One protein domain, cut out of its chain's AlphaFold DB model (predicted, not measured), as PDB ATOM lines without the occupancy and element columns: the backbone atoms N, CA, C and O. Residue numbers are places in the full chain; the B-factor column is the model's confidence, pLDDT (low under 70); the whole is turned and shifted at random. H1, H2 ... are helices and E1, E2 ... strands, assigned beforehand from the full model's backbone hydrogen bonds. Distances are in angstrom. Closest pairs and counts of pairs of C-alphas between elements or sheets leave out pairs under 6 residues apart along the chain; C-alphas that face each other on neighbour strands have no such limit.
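AT A GLANCE: This is residues 2 to 71 of the 169 residues of the protein "Recombinase zinc beta ribbon domain-containing protein" of Frankia sp. EI5c (UniProt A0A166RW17). Two strand hairpins, E1 with E2 and E3 with E4, spread as the two arms of a wide V, and the two helices H1 and H2 sit near the place where the arms meet. E2 runs on into E3, and the two hairpin turns make the far ends of the longest axis. The printed part has 70 residues, in the order H1, E1, E2, E3, E4, H2; the class is mixed, with two antiparallel sheets of two strands. It is loose, with a radius of gyration of the C-alphas of 14.4 A and spans of 45 by 30 by 23 A.

IN THESE COORDINATES: H1 is residues 8 to 11, beginning at C-alpha 8 at (-7.676, -10.462, -45.527). E1, residues 15 to 21, is 19.2 A long, and E2, residues 27 to 33, is 18.7 A. E3 is residues 35 to 39, 13.0 A, and E4 residues 45 to 49, 13.2 A. H2, residues 60 to 70, is 15.3 A long and ends at C-alpha 70 at (-20.506, -5.236, -45.051).

HOW THE PARTS SIT: E1 and E2 form an antiparallel hairpin at 154 degrees, with N 18 and O 30 at 2.9 A. E2 runs on into E3 at 41 degrees across one residue. E3 and E4 form an antiparallel hairpin at 144 degrees, with N 36 and O 48 at 2.8 A. H1 and H2 only just touch, with 3 pairs of C-alphas within 8 A; the closest are those of Cys 11 and Val 60, 5.2 A. H2 is apart from E1, E2 and E3. In H2 every O i to N i+4 pair is within hydrogen-bond range; H1 is too short for one.

THE WHOLE: The C-alphas farthest apart, of Asn 24 and Pro 41, are 44.9 A apart. The printed part has no cut and no long link. Its mean pLDDT is 86.2; residue 2 and residues 22 to 28 are under 70.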
ATOM      1  N   LEU A   2     -16.012  -3.360 -37.444       69.88
ATOM      2  CA  LEU A   2     -15.951  -3.965 -38.796       69.88
ATOM      3  C   LEU A   2     -14.555  -4.093 -39.451       69.88
ATOM      4  O   LEU A   2     -14.389  -4.851 -40.403       69.88
ATOM      5  N   LYS A   3     -13.536  -3.376 -38.956       72.19
ATOM      6  CA  LYS A   3     -12.177  -3.396 -39.532       72.19
ATOM      7  C   LYS A   3     -11.489  -4.761 -39.426       72.19
ATOM      8  O   LYS A   3     -10.681  -5.087 -40.287       72.19
ATOM      9  N   VAL A   4     -11.812  -5.555 -38.401       82.88
ATOM     10  CA  VAL A   4     -11.234  -6.899 -38.219       82.88
ATOM     11  C   VAL A   4     -11.723  -7.842 -39.315       82.88
ATOM     12  O   VAL A   4     -10.914  -8.518 -39.939       82.88
ATOM     13  N   TYR A   5     -13.023  -7.822 -39.611       87.75
ATOM     14  CA  TYR A   5     -13.625  -8.671 -40.641       87.75
ATOM     15  C   TYR A   5     -13.177  -8.305 -42.062       87.75
ATOM     16  O   TYR A   5     -13.119  -9.173 -42.926       87.75
ATOM     17  N   ARG A   6     -12.774  -7.050 -42.296       85.75
ATOM     18  CA  ARG A   6     -12.166  -6.617 -43.566       85.75
ATOM     19  C   ARG A   6     -10.684  -6.957 -43.719       85.75
ATOM     20  O   ARG A   6     -10.105  -6.674 -44.760       85.75
ATOM     21  N   ASN A   7     -10.045  -7.539 -42.706       89.94
ATOM     22  CA  ASN A   7      -8.632  -7.877 -42.788       89.94
ATOM     23  C   ASN A   7      -8.442  -9.211 -43.536       89.94
ATOM     24  O   ASN A   7      -8.756 -10.251 -42.959       89.94
ATOM     25  N   PRO A   8      -7.849  -9.233 -44.745       93.06
ATOM     26  CA  PRO A   8      -7.676 -10.462 -45.527       93.06
ATOM     27  C   PRO A   8      -6.760 -11.491 -44.845       93.06
ATOM     28  O   PRO A   8      -6.751 -12.669 -45.195       93.06
ATOM     29  N   ARG A   9      -6.026 -11.098 -43.794       93.25
ATOM     30  CA  ARG A   9      -5.219 -12.042 -43.016       93.25
ATOM     31  C   ARG A   9      -6.065 -13.091 -42.295       93.25
ATOM     32  O   ARG A   9      -5.565 -14.189 -42.076       93.25
ATOM     33  N   ILE A  10      -7.336 -12.814 -41.983       93.81
ATOM     34  CA  ILE A  10      -8.209 -13.809 -41.339       93.81
ATOM     35  C   ILE A  10      -8.557 -14.972 -42.278       93.81
ATOM     36  O   ILE A  10      -8.834 -16.068 -41.795       93.81
ATOM     37  N   CYS A  11      -8.495 -14.756 -43.599       94.62
ATOM     38  CA  CYS A  11      -8.714 -15.793 -44.605       94.62
ATOM     39  C   CYS A  11      -7.425 -16.384 -45.196       94.62
ATOM     40  O   CYS A  11      -7.468 -17.120 -46.178       94.62
ATOM     41  N   GLY A  12      -6.271 -16.085 -44.588       93.38
ATOM     42  CA  GLY A  12      -4.972 -16.601 -45.027       93.38
ATOM     43  C   GLY A  12      -4.351 -15.840 -46.199       93.38
ATOM     44  O   GLY A  12      -3.312 -16.260 -46.701       93.38
ATOM     45  N   LEU A  13      -4.930 -14.716 -46.627       94.69
ATOM     46  CA  LEU A  13      -4.352 -13.857 -47.660       94.69
ATOM     47  C   LEU A  13      -3.457 -12.776 -47.046       94.69
ATOM     48  O   LEU A  13      -3.724 -12.225 -45.972       94.69
ATOM     49  N   ARG A  14      -2.367 -12.432 -47.733       92.50
ATOM     50  CA  ARG A  14      -1.471 -11.364 -47.297       92.50
ATOM     51  C   ARG A  14      -2.148 -10.012 -47.496       92.50
ATOM     52  O   ARG A  14      -2.527  -9.655 -48.601       92.50
ATOM     53  N   GLY A  15      -2.259  -9.243 -46.414       90.31
ATOM     54  CA  GLY A  15      -2.778  -7.873 -46.439       90.31
ATOM     55  C   GLY A  15      -1.716  -6.813 -46.139       90.31
ATOM     56  O   GLY A  15      -0.897  -7.010 -45.227       90.31
ATOM     57  N   ARG A  16      -1.786  -5.677 -46.839       88.25
ATOM     58  CA  ARG A  16      -1.026  -4.438 -46.599       88.25
ATOM     59  C   ARG A  16      -1.982  -3.329 -46.149       88.25
ATOM     60  O   ARG A  16      -3.052  -3.175 -46.722       88.25
ATOM     61  N   GLY A  17      -1.596  -2.561 -45.131       84.12
ATOM     62  CA  GLY A  17      -2.343  -1.368 -44.729       84.12
ATOM     63  C   GLY A  17      -2.121  -0.234 -45.726       84.12
ATOM     64  O   GLY A  17      -0.971   0.099 -46.025       84.12
ATOM     65  N   VAL A  18      -3.211   0.335 -46.226       82.88
ATOM     66  CA  VAL A  18      -3.225   1.483 -47.131       82.88
ATOM     67  C   VAL A  18      -3.936   2.631 -46.426       82.88
ATOM     68  O   VAL A  18      -4.930   2.424 -45.721       82.88
ATOM     69  N   GLU A  19      -3.379   3.829 -46.574       80.69
ATOM     70  CA  GLU A  19      -4.020   5.063 -46.140       80.69
ATOM     71  C   GLU A  19      -4.149   5.973 -47.354       80.69
ATOM     72  O   GLU A  19      -3.132   6.346 -47.937       80.69
ATOM     73  N   GLU A  20      -5.379   6.304 -47.723       73.31
ATOM     74  CA  GLU A  20      -5.683   7.160 -48.866       73.31
ATOM     75  C   GLU A  20      -6.430   8.401 -48.373       73.31
ATOM     76  O   GLU A  20      -7.480   8.268 -47.735       73.31
ATOM     77  N   PRO A  21      -5.889   9.610 -48.591       71.25
ATOM     78  CA  PRO A  21      -6.613  10.837 -48.305       71.25
ATOM     79  C   PRO A  21      -7.749  11.004 -49.318       71.25
ATOM     80  O   PRO A  21      -7.558  10.811 -50.516       71.25
ATOM     81  N   ASN A  22      -8.937  11.364 -48.844       66.25
ATOM     82  CA  ASN A  22     -10.015  11.804 -49.718       66.25
ATOM     83  C   ASN A  22      -9.858  13.298 -50.057       66.25
ATOM     84  O   ASN A  22      -9.063  14.008 -49.439       66.25
ATOM     85  N   ILE A  23     -10.663  13.782 -51.006       61.34
ATOM     86  CA  ILE A  23     -10.667  15.189 -51.445       61.34
ATOM     87  C   ILE A  23     -10.933  16.191 -50.304       61.34
ATOM     88  O   ILE A  23     -10.473  17.323 -50.360       61.34
ATOM     89  N   ASN A  24     -11.598  15.753 -49.231       62.84
ATOM     90  CA  ASN A  24     -11.918  16.563 -48.051       62.84
ATOM     91  C   ASN A  24     -10.857  16.447 -46.933       62.84
ATOM     92  O   ASN A  24     -11.112  16.843 -45.798       62.84
ATOM     93  N   GLY A  25      -9.700  15.831 -47.198       58.94
ATOM     94  CA  GLY A  25      -8.622  15.642 -46.219       58.94
ATOM     95  C   GLY A  25      -8.862  14.539 -45.175       58.94
ATOM     96  O   GLY A  25      -8.007  14.288 -44.325       58.94
ATOM     97  N   HIS A  26      -9.986  13.820 -45.223       64.38
ATOM     98  CA  HIS A  26     -10.192  12.632 -44.396       64.38
ATOM     99  C   HIS A  26      -9.407  11.441 -44.946       64.38
ATOM    100  O   HIS A  26      -9.529  11.069 -46.110       64.38
ATOM    101  N   VAL A  27      -8.666  10.760 -44.076       67.56
ATOM    102  CA  VAL A  27      -7.857   9.598 -44.460       67.56
ATOM    103  C   VAL A  27      -8.663   8.301 -44.328       67.56
ATOM    104  O   VAL A  27      -9.018   7.879 -43.220       67.56
ATOM    105  N   ALA A  28      -8.927   7.633 -45.452       67.94
ATOM    106  CA  ALA A  28      -9.415   6.259 -45.498       67.94
ATOM    107  C   ALA A  28      -8.282   5.312 -45.091       67.94
ATOM    108  O   ALA A  28      -7.203   5.358 -45.668       67.94
ATOM    109  N   LYS A  29      -8.509   4.432 -44.108       74.94
ATOM    110  CA  LYS A  29      -7.537   3.390 -43.729       74.94
ATOM    111  C   LYS A  29      -8.148   2.015 -43.938       74.94
ATOM    112  O   LYS A  29      -9.095   1.666 -43.225       74.94
ATOM    113  N   TYR A  30      -7.595   1.227 -44.854       80.06
ATOM    114  CA  TYR A  30      -8.082  -0.118 -45.167       80.06
ATOM    115  C   TYR A  30      -6.935  -1.102 -45.423       80.06
ATOM    116  O   TYR A  30      -5.767  -0.728 -45.513       80.06
ATOM    117  N   MET A  31      -7.266  -2.393 -45.457       84.38
ATOM    118  CA  MET A  31      -6.314  -3.460 -45.754       84.38
ATOM    119  C   MET A  31      -6.505  -3.898 -47.203       84.38
ATOM    120  O   MET A  31      -7.566  -4.408 -47.549       84.38
ATOM    121  N   GLN A  32      -5.479  -3.731 -48.026       89.06
ATOM    122  CA  GLN A  32      -5.450  -4.197 -49.407       89.06
ATOM    123  C   GLN A  32      -4.827  -5.593 -49.473       89.06
ATOM    124  O   GLN A  32      -3.838  -5.868 -48.782       89.06
ATOM    125  N   VAL A  33      -5.397  -6.483 -50.288       92.00
ATOM    126  CA  VAL A  33      -4.799  -7.793 -50.584       92.00
ATOM    127  C   VAL A  33      -3.544  -7.575 -51.423       92.00
ATOM    128  O   VAL A  33      -3.568  -6.848 -52.408       92.00
ATOM    129  N   VAL A  34      -2.439  -8.195 -51.020       91.94
ATOM    130  CA  VAL A  34      -1.195  -8.169 -51.789       91.94
ATOM    131  C   VAL A  34      -1.312  -9.185 -52.916       91.94
ATOM    132  O   VAL A  34      -1.511 -10.373 -52.652       91.94
ATOM    133  N   THR A  35      -1.169  -8.722 -54.153       94.12
ATOM    134  CA  THR A  35      -1.142  -9.556 -55.356       94.12
ATOM    135  C   THR A  35       0.286  -9.710 -55.877       94.12
ATOM    136  O   THR A  35       1.166  -8.887 -55.610       94.12
ATOM    137  N   ARG A  36       0.536 -10.807 -56.593       92.12
ATOM    138  CA  ARG A  36       1.736 -11.025 -57.405       92.12
ATOM    139  C   ARG A  36       1.318 -11.238 -58.853       92.12
ATOM    140  O   ARG A  36       0.240 -11.771 -59.100       92.12
ATOM    141  N   LYS A  37       2.169 -10.851 -59.796       92.81
ATOM    142  CA  LYS A  37       1.928 -11.092 -61.221       92.81
ATOM    143  C   LYS A  37       2.402 -12.494 -61.588       92.81
ATOM    144  O   LYS A  37       3.539 -12.847 -61.293       92.81
ATOM    145  N   GLU A  38       1.539 -13.269 -62.231       90.75
ATOM    146  CA  GLU A  38       1.865 -14.579 -62.793       90.75
ATOM    147  C   GLU A  38       1.531 -14.610 -64.280       90.75
ATOM    148  O   GLU A  38       0.536 -14.031 -64.720       90.75
ATOM    149  N   ARG A  39       2.375 -15.282 -65.065       87.00
ATOM    150  CA  ARG A  39       2.141 -15.480 -66.493       87.00
ATOM    151  C   ARG A  39       1.400 -16.798 -66.690       87.00
ATOM    152  O   ARG A  39       1.882 -17.853 -66.296       87.00
ATOM    153  N   THR A  40       0.223 -16.705 -67.287       83.88
ATOM    154  CA  THR A  40      -0.629 -17.843 -67.649       83.88
ATOM    155  C   THR A  40      -0.011 -18.562 -68.856       83.88
ATOM    156  O   THR A  40       0.666 -17.896 -69.649       83.88
ATOM    157  N   PRO A  41      -0.256 -19.873 -69.049       82.62
ATOM    158  CA  PRO A  41       0.164 -20.592 -70.257       82.62
ATOM    159  C   PRO A  41      -0.222 -19.890 -71.571       82.62
ATOM    160  O   PRO A  41       0.560 -19.891 -72.513       82.62
ATOM    161  N   ASP A  42      -1.347 -19.170 -71.588       84.56
ATOM    162  CA  ASP A  42      -1.833 -18.380 -72.734       84.56
ATOM    163  C   ASP A  42      -1.073 -17.054 -72.964       84.56
ATOM    164  O   ASP A  42      -1.525 -16.174 -73.695       84.56
ATOM    165  N   GLY A  43       0.043 -16.828 -72.267       84.69
ATOM    166  CA  GLY A  43       0.862 -15.618 -72.376       84.69
ATOM    167  C   GLY A  43       0.308 -14.379 -71.659       84.69
ATOM    168  O   GLY A  43       1.006 -13.365 -71.585       84.69
ATOM    169  N   ARG A  44      -0.900 -14.447 -71.085       85.81
ATOM    170  CA  ARG A  44      -1.523 -13.355 -70.317       85.81
ATOM    171  C   ARG A  44      -0.918 -13.227 -68.920       85.81
ATOM    172  O   ARG A  44      -0.666 -14.228 -68.253       85.81
ATOM    173  N   THR A  45      -0.732 -11.993 -68.453       87.06
ATOM    174  CA  THR A  45      -0.311 -11.717 -67.069       87.06
ATOM    175  C   THR A  45      -1.543 -11.513 -66.195       87.06
ATOM    176  O   THR A  45      -2.332 -10.611 -66.463       87.06
ATOM    177  N   ILE A  46      -1.698 -12.336 -65.159       89.56
ATOM    178  CA  ILE A  46      -2.782 -12.244 -64.175       89.56
ATOM    179  C   ILE A  46      -2.233 -11.842 -62.807       89.56
ATOM    180  O   ILE A  46      -1.083 -12.132 -62.469       89.56
ATOM    181  N   GLU A  47      -3.058 -11.172 -62.008       91.06
ATOM    182  CA  GLU A  47      -2.739 -10.861 -60.618       91.06
ATOM    183  C   GLU A  47      -3.317 -11.924 -59.686       91.06
ATOM    184  O   GLU A  47      -4.530 -12.111 -59.604       91.06
ATOM    185  N   VAL A  48      -2.440 -12.612 -58.960       92.00
ATOM    186  CA  VAL A  48      -2.808 -13.697 -58.048       92.00
ATOM    187  C   VAL A  48      -2.587 -13.251 -56.599       92.00
ATOM    188  O   VAL A  48      -1.503 -12.758 -56.269       92.00
ATOM    189  N   PRO A  49      -3.574 -13.413 -55.697       93.62
ATOM    190  CA  PRO A  49      -3.415 -13.101 -54.280       93.62
ATOM    191  C   PRO A  49      -2.293 -13.908 -53.617       93.62
ATOM    192  O   PRO A  49      -2.225 -15.133 -53.722       93.62
ATOM    193  N   VAL A  50      -1.433 -13.228 -52.858       93.12
ATOM    194  CA  VAL A  50      -0.350 -13.874 -52.110       93.12
ATOM    195  C   VAL A  50      -0.905 -14.524 -50.842       93.12
ATOM    196  O   VAL A  50      -1.504 -13.853 -49.996       93.12
ATOM    197  N   LYS A  51      -0.666 -15.829 -50.666       93.94
ATOM    198  CA  LYS A  51      -1.013 -16.560 -49.437       93.94
ATOM    199  C   LYS A  51      -0.029 -16.241 -48.307       93.94
ATOM    200  O   LYS A  51       1.178 -16.142 -48.517       93.94
ATOM    201  N   GLY A  52      -0.557 -16.057 -47.101       90.62
ATOM    202  CA  GLY A  52       0.219 -15.893 -45.876       90.62
ATOM    203  C   GLY A  52       0.774 -17.219 -45.353       90.62
ATOM    204  O   GLY A  52       0.252 -18.284 -45.661       90.62
ATOM    205  N   GLN A  53       1.811 -17.144 -44.517       93.44
ATOM    206  CA  GLN A  53       2.455 -18.307 -43.879       93.44
ATOM    207  C   GLN A  53       1.734 -18.792 -42.603       93.44
ATOM    208  O   GLN A  53       2.253 -19.627 -41.873       93.44
ATOM    209  N   TRP A  54       0.562 -18.240 -42.287       92.38
ATOM    210  CA  TRP A  54      -0.185 -18.543 -41.065       92.38
ATOM    211  C   TRP A  54      -1.462 -19.323 -41.373       92.38
ATOM    212  O   TRP A  54      -2.020 -19.236 -42.469       92.38
ATOM    213  N   LYS A  55      -1.968 -20.052 -40.373       94.38
ATOM    214  CA  LYS A  55      -3.237 -20.779 -40.472       94.38
ATOM    215  C   LYS A  55      -4.405 -19.797 -40.622       94.38
ATOM    216  O   LYS A  55      -4.562 -18.883 -39.812       94.38
ATOM    217  N   ALA A  56      -5.223 -19.990 -41.655       95.62
ATOM    218  CA  ALA A  56      -6.433 -19.202 -41.867       95.62
ATOM    219  C   ALA A  56      -7.490 -19.510 -40.792       95.62
ATOM    220  O   ALA A  56      -7.644 -20.657 -40.375       95.62
ATOM    221  N   ILE A  57      -8.227 -18.483 -40.362       95.00
ATOM    222  CA  ILE A  57      -9.334 -18.609 -39.402       95.00
ATOM    223  C   ILE A  57     -10.623 -18.987 -40.142       95.00
ATOM    224  O   ILE A  57     -11.401 -19.809 -39.668       95.00
ATOM    225  N   ILE A  58     -10.841 -18.393 -41.320       95.06
ATOM    226  CA  ILE A  58     -11.972 -18.682 -42.210       95.06
ATOM    227  C   ILE A  58     -11.486 -18.921 -43.644       95.06
ATOM    228  O   ILE A  58     -10.393 -18.508 -44.011       95.06
ATOM    229  N   GLY A  59     -12.298 -19.570 -44.477       95.00
ATOM    230  CA  GLY A  59     -11.995 -19.719 -45.904       95.00
ATOM    231  C   GLY A  59     -12.171 -18.413 -46.688       95.00
ATOM    232  O   GLY A  59     -12.970 -17.556 -46.301       95.00
ATOM    233  N   VAL A  60     -11.473 -18.291 -47.823       94.19
ATOM    234  CA  VAL A  60     -11.529 -17.110 -48.712       94.19
ATOM    235  C   VAL A  60     -12.958 -16.822 -49.177       94.19
ATOM    236  O   VAL A  60     -13.450 -15.722 -48.960       94.19
ATOM    237  N   ARG A  61     -13.684 -17.835 -49.664       94.88
ATOM    238  CA  ARG A  61     -15.088 -17.689 -50.090       94.88
ATOM    239  C   ARG A  61     -16.003 -17.158 -48.980       94.88
ATOM    240  O   ARG A  61     -16.867 -16.320 -49.213       94.88
ATOM    241  N   ARG A  62     -15.820 -17.638 -47.744       94.94
ATOM    242  CA  ARG A  62     -16.607 -17.170 -46.590       94.94
ATOM    243  C   ARG A  62     -16.267 -15.724 -46.245       94.94
ATOM    244  O   ARG A  62     -17.145 -14.961 -45.858       94.94
ATOM    245  N   TRP A  63     -15.001 -15.349 -46.381       94.50
ATOM    246  CA  TRP A  63     -14.568 -13.972 -46.201       94.50
ATOM    247  C   TRP A  63     -15.171 -13.041 -47.258       94.50
ATOM    248  O   TRP A  63     -15.729 -12.016 -46.886       94.50
ATOM    249  N   GLU A  64     -15.172 -13.426 -48.533       93.06
ATOM    250  CA  GLU A  64     -15.813 -12.664 -49.617       93.06
ATOM    251  C   GLU A  64     -17.305 -12.426 -49.350       93.06
ATOM    252  O   GLU A  64     -17.784 -11.301 -49.481       93.06
ATOM    253  N   GLN A  65     -18.029 -13.442 -48.867       93.88
ATOM    254  CA  GLN A  65     -19.431 -13.296 -48.448       93.88
ATOM    255  C   GLN A  65     -19.604 -12.292 -47.300       93.88
ATOM    256  O   GLN A  65     -20.577 -11.539 -47.269       93.88
ATOM    257  N   VAL A  66     -18.670 -12.273 -46.343       91.06
ATOM    258  CA  VAL A  66     -18.668 -11.283 -45.258       91.06
ATOM    259  C   VAL A  66     -18.427  -9.885 -45.821       91.06
ATOM    260  O   VAL A  66     -19.174  -8.976 -45.477       91.06
ATOM    261  N   ILE A  67     -17.450  -9.702 -46.714       89.44
ATOM    262  CA  ILE A  67     -17.188  -8.404 -47.352       89.44
ATOM    263  C   ILE A  67     -18.418  -7.908 -48.114       89.44
ATOM    264  O   ILE A  67     -18.831  -6.771 -47.891       89.44
ATOM    265  N   ALA A  68     -19.049  -8.771 -48.915       90.44
ATOM    266  CA  ALA A  68     -20.262  -8.446 -49.661       90.44
ATOM    267  C   ALA A  68     -21.395  -7.959 -48.742       90.44
ATOM    268  O   ALA A  68     -22.071  -6.985 -49.059       90.44
ATOM    269  N   LYS A  69     -21.562  -8.573 -47.561       89.38
ATOM    270  CA  LYS A  69     -22.554  -8.128 -46.567       89.38
ATOM    271  C   LYS A  69     -22.202  -6.805 -45.887       89.38
ATOM    272  O   LYS A  69     -23.105  -6.066 -45.512       89.38
ATOM    273  N   ILE A  70     -20.918  -6.507 -45.673       85.38
ATOM    274  CA  ILE A  70     -20.506  -5.236 -45.051       85.38
ATOM    275  C   ILE A  70     -20.539  -4.078 -46.080       85.38
ATOM    276  O   ILE A  70     -20.673  -2.912 -45.688       85.38
ATOM    277  N   GLY A  71     -20.436  -4.376 -47.380       79.88
ATOM    278  CA  GLY A  71     -20.507  -3.408 -48.485       79.88
ATOM    279  C   GLY A  71     -19.332  -2.428 -48.512       79.88
ATOM    280  O   GLY A  71     -18.261  -2.723 -47.980       79.88
TER     281      GLY A  71